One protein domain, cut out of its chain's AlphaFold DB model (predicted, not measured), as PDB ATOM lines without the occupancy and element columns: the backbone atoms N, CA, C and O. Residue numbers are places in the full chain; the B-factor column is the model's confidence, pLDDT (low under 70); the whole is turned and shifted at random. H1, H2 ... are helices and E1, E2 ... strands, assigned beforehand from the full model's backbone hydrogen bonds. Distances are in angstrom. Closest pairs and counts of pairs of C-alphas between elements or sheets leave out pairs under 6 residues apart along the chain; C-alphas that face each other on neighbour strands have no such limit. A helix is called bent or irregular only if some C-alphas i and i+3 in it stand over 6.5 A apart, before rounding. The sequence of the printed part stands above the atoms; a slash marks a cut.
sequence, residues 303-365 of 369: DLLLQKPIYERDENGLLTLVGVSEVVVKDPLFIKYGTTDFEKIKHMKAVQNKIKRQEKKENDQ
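What this domain is: This is residues 303 to 365 of the 369 residues of an uncharacterized protein of Strongyloides ratti (UniProt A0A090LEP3). The model is a wide, open, flat V: a small two-strand hairpin, E1 and E2, lies in one arm, a single long helix, H1, makes the other, and a bare link, residues 326 to 341, arches between them. Residues 330 to 365, of which 342 to 365 belong to H1, stand free of the rest. The printed part has 63 residues, with two named strands and one named helix in the order E1, E2, H1; the sheet, E1 - E2, is antiparallel, and the class is mixed, helices and strands. The whole is extended, with a radius of gyration of the C-alphas of 19.2 A and spans of 54 by 39 by 11 A.

Where its parts are: After residues 303 to 307, strand E1 takes residues 308 to 313, from C-alpha 308 at (177.918, 165.207, 148.602), and is 16.1 A long. Strand E2 takes residues 319 to 325, 15.6 A. Helix H1 takes residues 342 to 365, 34.9 A from its first to its last C-alpha, and ends with C-alpha 365 at (162.072, 128.491, 161.231).

How they stand to each other: E1 and E2 form a hairpin over a tight link of 5 residues, their directions 145 degrees apart. The C-alphas of Pro 309 and Val 324, which face each other, are 4.4 A apart. N 310 and O 323, at 2.8 A, and N 320 and O 312, at 2.8 A, are within hydrogen-bond range. E1 and H1 are apart. In H1, which is not bent, every O i to N i+4 pair is within hydrogen-bond range.

The domain as a whole: The two C-alphas farthest apart, those of Glu 315 and Gln 365, are 54.2 A apart. The printed part has no cut. The link from E2 to H1 is long, 16 residues. Mean pLDDT of the printed part is 75.5; residues 303 to 306, 325 to 342 and 345 are under 70.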
ATOM      1  N   ASP A 303     172.268 159.558 151.002       64.81
ATOM      2  CA  ASP A 303     171.561 160.526 150.147       64.81
ATOM      3  C   ASP A 303     170.451 161.275 150.904       64.81
ATOM      4  O   ASP A 303     170.142 162.427 150.596       64.81
ATOM      5  N   LEU A 304     169.895 160.662 151.957       66.00
ATOM      6  CA  LEU A 304     168.866 161.275 152.806       66.00
ATOM      7  C   LEU A 304     169.395 162.470 153.606       66.00
ATOM      8  O   LEU A 304     168.622 163.338 154.004       66.00
ATOM      9  N   LEU A 305     170.706 162.512 153.852       63.91
ATOM     10  CA  LEU A 305     171.383 163.611 154.539       63.91
ATOM     11  C   LEU A 305     171.969 164.634 153.556       63.91
ATOM     12  O   LEU A 305     172.749 165.491 153.972       63.91
ATOM     13  N   LEU A 306     171.614 164.534 152.267       68.31
ATOM     14  CA  LEU A 306     172.132 165.365 151.174       68.31
ATOM     15  C   LEU A 306     173.666 165.354 151.085       68.31
ATOM     16  O   LEU A 306     174.277 166.290 150.575       68.31
ATOM     17  N   GLN A 307     174.306 164.300 151.588       73.44
ATOM     18  CA  GLN A 307     175.755 164.181 151.609       73.44
ATOM     19  C   GLN A 307     176.321 164.203 150.186       73.44
ATOM     20  O   GLN A 307     175.952 163.383 149.353       73.44
ATOM     21  N   LYS A 308     177.247 165.129 149.907       76.00
ATOM     22  CA  LYS A 308     177.918 165.207 148.602       76.00
ATOM     23  C   LYS A 308     179.313 164.587 148.698       76.00
ATOM     24  O   LYS A 308     180.114 165.073 149.502       76.00
ATOM     25  N   PRO A 309     179.632 163.529 147.932       78.31
ATOM     26  CA  PRO A 309     180.986 162.990 147.899       78.31
ATOM     27  C   PRO A 309     181.958 164.041 147.345       78.31
ATOM     28  O   PRO A 309     181.655 164.722 146.367       78.31
ATOM     29  N   ILE A 310     183.117 164.181 147.986       81.94
ATOM     30  CA  ILE A 310     184.218 165.027 147.517       81.94
ATOM     31  C   ILE A 310     185.260 164.105 146.900       81.94
ATOM     32  O   ILE A 310     185.871 163.289 147.600       81.94
ATOM     33  N   TYR A 311     185.456 164.260 145.598       86.25
ATOM     34  CA  TYR A 311     186.510 163.585 144.860       86.25
ATOM     35  C   TYR A 311     187.689 164.538 144.652       86.25
ATOM     36  O   TYR A 311     187.487 165.714 144.355       86.25
ATOM     37  N   GLU A 312     188.902 164.021 144.790       88.31
ATOM     38  CA  GLU A 312     190.150 164.699 144.438       88.31
ATOM     39  C   GLU A 312     190.801 163.928 143.290       88.31
ATOM     40  O   GLU A 312     190.618 162.713 143.188       88.31
ATOM     41  N   ARG A 313     191.500 164.618 142.386       92.56
ATOM     42  CA  ARG A 313     192.289 163.941 141.353       92.56
ATOM     43  C   ARG A 313     193.658 163.615 141.927       92.56
ATOM     44  O   ARG A 313     194.340 164.517 142.401       92.56
ATOM     45  N   ASP A 314     194.045 162.353 141.838       88.88
ATOM     46  CA  ASP A 314     195.406 161.925 142.144       88.88
ATOM     47  C   ASP A 314     196.379 162.408 141.053       88.88
ATOM     48  O   ASP A 314     195.964 162.873 139.986       88.88
ATOM     49  N   GLU A 315     197.680 162.224 141.284       88.94
ATOM     50  CA  GLU A 315     198.759 162.541 140.331       88.94
ATOM     51  C   GLU A 315     198.559 161.862 138.962       88.94
ATOM     52  O   GLU A 315     198.897 162.418 137.921       88.94
ATOM     53  N   ASN A 316     197.902 160.700 138.952       90.19
ATOM     54  CA  ASN A 316     197.565 159.940 137.746       90.19
ATOM     55  C   ASN A 316     196.295 160.443 137.026       90.19
ATOM     56  O   ASN A 316     195.828 159.817 136.075       90.19
ATOM     57  N   GLY A 317     195.665 161.516 137.514       89.88
ATOM     58  CA  GLY A 317     194.406 162.054 136.990       89.88
ATOM     59  C   GLY A 317     193.151 161.249 137.361       89.88
ATOM     60  O   GLY A 317     192.046 161.623 136.962       89.88
ATOM     61  N   LEU A 318     193.290 160.168 138.135       85.00
ATOM     62  CA  LEU A 318     192.171 159.358 138.622       85.00
ATOM     63  C   LEU A 318     191.461 160.050 139.789       85.00
ATOM     64  O   LEU A 318     192.099 160.615 140.671       85.00
ATOM     65  N   LEU A 319     190.128 159.995 139.806       83.50
ATOM     66  CA  LEU A 319     189.323 160.569 140.886       83.50
ATOM     67  C   LEU A 319     189.273 159.615 142.085       83.50
ATOM     68  O   LEU A 319     188.673 158.540 141.997       83.50
ATOM     69  N   THR A 320     189.823 160.027 143.226       83.88
ATOM     70  CA  THR A 320     189.681 159.314 144.499       83.88
ATOM     71  C   THR A 320     188.711 160.012 145.436       83.88
ATOM     72  O   THR A 320     188.673 161.234 145.543       83.88
ATOM     73  N   LEU A 321     187.879 159.228 146.127       81.94
ATOM     74  CA  LEU A 321     186.964 159.750 147.143       81.94
ATOM     75  C   LEU A 321     187.768 160.130 148.392       81.94
ATOM     76  O   LEU A 321     188.258 159.257 149.110       81.94
ATOM     77  N   VAL A 322     187.878 161.427 148.661       83.19
ATOM     78  CA  VAL A 322     188.671 161.968 149.777       83.19
ATOM     79  C   VAL A 322     187.812 162.243 150.997       83.19
ATOM     80  O   VAL A 322     188.255 162.108 152.138       83.19
ATOM     81  N   GLY A 323     186.544 162.567 150.779       78.44
ATOM     82  CA  GLY A 323     185.637 162.824 151.875       78.44
ATOM     83  C   GLY A 323     184.201 162.942 151.424       78.44
ATOM     84  O   GLY A 323     183.842 162.694 150.277       78.44
ATOM     85  N   VAL A 324     183.372 163.344 152.369       78.12
ATOM     86  CA  VAL A 324     181.977 163.677 152.134       78.12
ATOM     87  C   VAL A 324     181.792 165.087 152.678       78.12
ATOM     88  O   VAL A 324     182.110 165.347 153.842       78.12
ATOM     89  N   SER A 325     181.363 166.016 151.824       65.00
ATOM     90  CA  SER A 325     181.090 167.393 152.225       65.00
ATOM     91  C   SER A 325     179.872 167.389 153.137       65.00
ATOM     92  O   SER A 325     178.825 166.849 152.771       65.00
ATOM     93  N   GLU A 326     179.996 168.013 154.303       61.41
ATOM     94  CA  GLU A 326     178.842 168.302 155.145       61.41
ATOM     95  C   GLU A 326     177.976 169.326 154.421       61.41
ATOM     96  O   GLU A 326     178.437 170.421 154.088       61.41
ATOM     97  N   VAL A 327     176.705 169.000 154.208       56.97
ATOM     98  CA  VAL A 327     175.726 170.033 153.893       56.97
ATOM     99  C   VAL A 327     175.445 170.777 155.187       56.97
ATOM    100  O   VAL A 327     174.733 170.292 156.066       56.97
ATOM    101  N   VAL A 328     176.039 171.961 155.321       51.75
ATOM    102  CA  VAL A 328     175.589 172.932 156.314       51.75
ATOM    103  C   VAL A 328     174.239 173.432 155.818       51.75
ATOM    104  O   VAL A 328     174.174 174.218 154.873       51.75
ATOM    105  N   VAL A 329     173.152 172.941 156.412       52.56
ATOM    106  CA  VAL A 329     171.800 173.434 156.124       52.56
ATOM    107  C   VAL A 329     171.684 174.839 156.719       52.56
ATOM    108  O   VAL A 329     171.220 175.026 157.840       52.56
ATOM    109  N   LYS A 330     172.176 175.839 155.982       49.03
ATOM    110  CA  LYS A 330     172.037 177.262 156.310       49.03
ATOM    111  C   LYS A 330     170.716 177.778 155.763       49.03
ATOM    112  O   LYS A 330     170.709 178.591 154.849       49.03
ATOM    113  N   ASP A 331     169.600 177.293 156.290       44.09
ATOM    114  CA  ASP A 331     168.345 177.986 156.024       44.09
ATOM    115  C   ASP A 331     167.322 177.735 157.137       44.09
ATOM    116  O   ASP A 331     166.843 176.607 157.303       44.09
ATOM    117  N   PRO A 332     166.940 178.767 157.911       53.47
ATOM    118  CA  PRO A 332     165.897 178.643 158.927       53.47
ATOM    119  C   PRO A 332     164.522 178.307 158.318       53.47
ATOM    120  O   PRO A 332     163.623 177.873 159.038       53.47
ATOM    121  N   LEU A 333     164.359 178.468 156.999       43.97
ATOM    122  CA  LEU A 333     163.147 178.123 156.256       43.97
ATOM    123  C   LEU A 333     163.120 176.671 155.742       43.97
ATOM    124  O   LEU A 333     162.023 176.149 155.541       43.97
ATOM    125  N   PHE A 334     164.256 175.966 155.632       46.56
ATOM    126  CA  PHE A 334     164.260 174.538 155.255       46.56
ATOM    127  C   PHE A 334     163.763 173.607 156.372       46.56
ATOM    128  O   PHE A 334     163.446 172.446 156.120       46.56
ATOM    129  N   ILE A 335     163.556 174.125 157.586       49.62
ATOM    130  CA  ILE A 335     162.787 173.431 158.629       49.62
ATOM    131  C   ILE A 335     161.302 173.333 158.223       49.62
ATOM    132  O   ILE A 335     160.621 172.382 158.593       49.62
ATOM    133  N   LYS A 336     160.779 174.258 157.409       44.78
ATOM    134  CA  LYS A 336     159.330 174.369 157.186       44.78
ATOM    135  C   LYS A 336     158.733 173.323 156.237       44.78
ATOM    136  O   LYS A 336     157.529 173.103 156.299       44.78
ATOM    137  N   TYR A 337     159.550 172.636 155.432       41.25
ATOM    138  CA  TYR A 337     159.091 171.546 154.551       41.25
ATOM    139  C   TYR A 337     159.976 170.290 154.593       41.25
ATOM    140  O   TYR A 337     159.911 169.447 153.705       41.25
ATOM    141  N   GLY A 338     160.779 170.135 155.650       44.62
ATOM    142  CA  GLY A 338     161.694 169.003 155.824       44.62
ATOM    143  C   GLY A 338     161.798 168.473 157.253       44.62
ATOM    144  O   GLY A 338     162.616 167.595 157.512       44.62
ATOM    145  N   THR A 339     160.977 168.948 158.198       46.22
ATOM    146  CA  THR A 339     160.866 168.331 159.526       46.22
ATOM    147  C   THR A 339     160.099 167.023 159.427       46.22
ATOM    148  O   THR A 339     158.908 166.939 159.731       46.22
ATOM    149  N   THR A 340     160.792 165.957 159.047       52.94
ATOM    150  CA  THR A 340     160.449 164.686 159.668       52.94
ATOM    151  C   THR A 340     160.854 164.815 161.126       52.94
ATOM    152  O   THR A 340     162.031 164.914 161.456       52.94
ATOM    153  N   ASP A 341     159.847 164.921 161.989       62.69
ATOM    154  CA  ASP A 341     160.015 164.895 163.434       62.69
ATOM    155  C   ASP A 341     161.009 163.782 163.802       62.69
ATOM    156  O   ASP A 341     160.842 162.626 163.392       62.69
ATOM    157  N   PHE A 342     162.093 164.122 164.505       60.25
ATOM    158  CA  PHE A 342     163.148 163.160 164.828       60.25
ATOM    159  C   PHE A 342     162.586 161.960 165.598       60.25
ATOM    160  O   PHE A 342     163.088 160.841 165.455       60.25
ATOM    161  N   GLU A 343     161.507 162.163 166.357       74.44
ATOM    162  CA  GLU A 343     160.775 161.089 167.019       74.44
ATOM    163  C   GLU A 343     160.103 160.149 166.015       74.44
ATOM    164  O   GLU A 343     160.225 158.927 166.136       74.44
ATOM    165  N   LYS A 344     159.498 160.694 164.955       73.62
ATOM    166  CA  LYS A 344     158.911 159.923 163.851       73.62
ATOM    167  C   LYS A 344     159.974 159.140 163.079       73.62
ATOM    168  O   LYS A 344     159.754 157.968 162.769       73.62
ATOM    169  N   ILE A 345     161.151 159.726 162.838       69.94
ATOM    170  CA  ILE A 345     162.290 159.024 162.215       69.94
ATOM    171  C   ILE A 345     162.770 157.879 163.115       69.94
ATOM    172  O   ILE A 345     162.981 156.753 162.652       69.94
ATOM    173  N   LYS A 346     162.931 158.143 164.417       74.56
ATOM    174  CA  LYS A 346     163.355 157.139 165.401       74.56
ATOM    175  C   LYS A 346     162.338 156.001 165.493       74.56
ATOM    176  O   LYS A 346     162.738 154.835 165.525       74.56
ATOM    177  N   HIS A 347     161.047 156.325 165.463       83.75
ATOM    178  CA  HIS A 347     159.961 155.354 165.436       83.75
ATOM    179  C   HIS A 347     159.981 154.513 164.151       83.75
ATOM    180  O   HIS A 347     159.986 153.287 164.238       83.75
ATOM    181  N   MET A 348     160.097 155.132 162.971       78.00
ATOM    182  CA  MET A 348     160.228 154.409 161.698       78.00
ATOM    183  C   MET A 348     161.413 153.441 161.704       78.00
ATOM    184  O   MET A 348     161.248 152.271 161.358       78.00
ATOM    185  N   LYS A 349     162.593 153.884 162.163       80.81
ATOM    186  CA  LYS A 349     163.770 153.008 162.297       80.81
ATOM    187  C   LYS A 349     163.514 151.856 163.271       80.81
ATOM    188  O   LYS A 349     163.922 150.725 163.006       80.81
ATOM    189  N   ALA A 350     162.831 152.112 164.388       92.19
ATOM    190  CA  ALA A 350     162.474 151.070 165.347       92.19
ATOM    191  C   ALA A 350     161.510 150.033 164.743       92.19
ATOM    192  O   ALA A 350     161.720 148.835 164.936       92.19
ATOM    193  N   VAL A 351     160.503 150.474 163.984       94.44
ATOM    194  CA  VAL A 351     159.549 149.597 163.285       94.44
ATOM    195  C   VAL A 351     160.257 148.759 162.220       94.44
ATOM    196  O   VAL A 351     160.145 147.535 162.245       94.44
ATOM    197  N   GLN A 352     161.073 149.372 161.360       91.81
ATOM    198  CA  GLN A 352     161.851 148.648 160.348       91.81
ATOM    199  C   GLN A 352     162.772 147.590 160.969       91.81
ATOM    200  O   GLN A 352     162.881 146.473 160.466       91.81
ATOM    201  N   ASN A 353     163.412 147.907 162.097       94.06
ATOM    202  CA  ASN A 353     164.255 146.950 162.810       94.06
ATOM    203  C   ASN A 353     163.453 145.795 163.428       94.06
ATOM    204  O   ASN A 353     163.984 144.689 163.537       94.06
ATOM    205  N   LYS A 354     162.203 146.026 163.851       96.12
ATOM    206  CA  LYS A 354     161.313 144.957 164.329       96.12
ATOM    207  C   LYS A 354     160.916 144.022 163.187       96.12
ATOM    208  O   LYS A 354     161.065 142.817 163.361       96.12
ATOM    209  N   ILE A 355     160.527 144.571 162.035       96.62
ATOM    210  CA  ILE A 355     160.160 143.798 160.837       96.62
ATOM    211  C   ILE A 355     161.327 142.900 160.407       96.62
ATOM    212  O   ILE A 355     161.188 141.684 160.382       96.62
ATOM    213  N   LYS A 356     162.532 143.464 160.246       96.44
ATOM    214  CA  LYS A 356     163.738 142.688 159.892       96.44
ATOM    215  C   LYS A 356     164.061 141.561 160.879       96.44
ATOM    216  O   LYS A 356     164.642 140.544 160.511       96.44
ATOM    217  N   ARG A 357     163.743 141.746 162.167       95.88
ATOM    218  CA  ARG A 357     163.924 140.699 163.187       95.88
ATOM    219  C   ARG A 357     162.870 139.603 163.077       95.88
ATOM    220  O   ARG A 357     163.192 138.470 163.414       95.88
ATOM    221  N   GLN A 358     161.645 139.938 162.682       96.69
ATOM    222  CA  GLN A 358     160.581 138.962 162.445       96.69
ATOM    223  C   GLN A 358     160.892 138.129 161.202       96.69
ATOM    224  O   GLN A 358     161.001 136.916 161.335       96.69
ATOM    225  N   GLU A 359     161.218 138.768 160.077       96.75
ATOM    226  CA  GLU A 359     161.629 138.087 158.836       96.75
ATOM    227  C   GLU A 359     162.792 137.116 159.071       96.75
ATOM    228  O   GLU A 359     162.800 135.990 158.582       96.75
ATOM    229  N   LYS A 360     163.786 137.522 159.876       95.75
ATOM    230  CA  LYS A 360     164.900 136.634 160.217       95.75
ATOM    231  C   LYS A 360     164.438 135.395 160.994       95.75
ATOM    232  O   LYS A 360     164.926 134.308 160.719       95.75
ATOM    233  N   LYS A 361     163.521 135.551 161.954       95.94
ATOM    234  CA  LYS A 361     162.996 134.422 162.737       95.94
ATOM    235  C   LYS A 361     162.177 133.465 161.877       95.94
ATOM    236  O   LYS A 361     162.302 132.263 162.062       95.94
ATOM    237  N   GLU A 362     161.367 133.992 160.965       95.62
ATOM    238  CA  GLU A 362     160.583 133.189 160.020       95.62
ATOM    239  C   GLU A 362     161.501 132.404 159.078       95.62
ATOM    240  O   GLU A 362     161.326 131.201 158.907       95.62
ATOM    241  N   ASN A 363     162.554 133.040 158.557       95.38
ATOM    242  CA  ASN A 363     163.561 132.352 157.748       95.38
ATOM    243  C   ASN A 363     164.296 131.257 158.536       95.38
ATOM    244  O   ASN A 363     164.494 130.166 158.011       95.38
ATOM    245  N   ASP A 364     164.671 131.519 159.792       93.44
ATOM    246  CA  ASP A 364     165.330 130.524 160.645       93.44
ATOM    247  C   ASP A 364     164.391 129.330 160.957       93.44
ATOM    248  O   ASP A 364     164.859 128.198 161.058       93.44
ATOM    249  N   GLN A 365     163.074 129.557 161.071       92.88
ATOM    250  CA  GLN A 365     162.072 128.491 161.231       92.88
ATOM    251  C   GLN A 365     161.880 127.675 159.949       92.88
ATOM    252  O   GLN A 365     161.845 126.451 160.017       92.88
TER     253      GLN A 365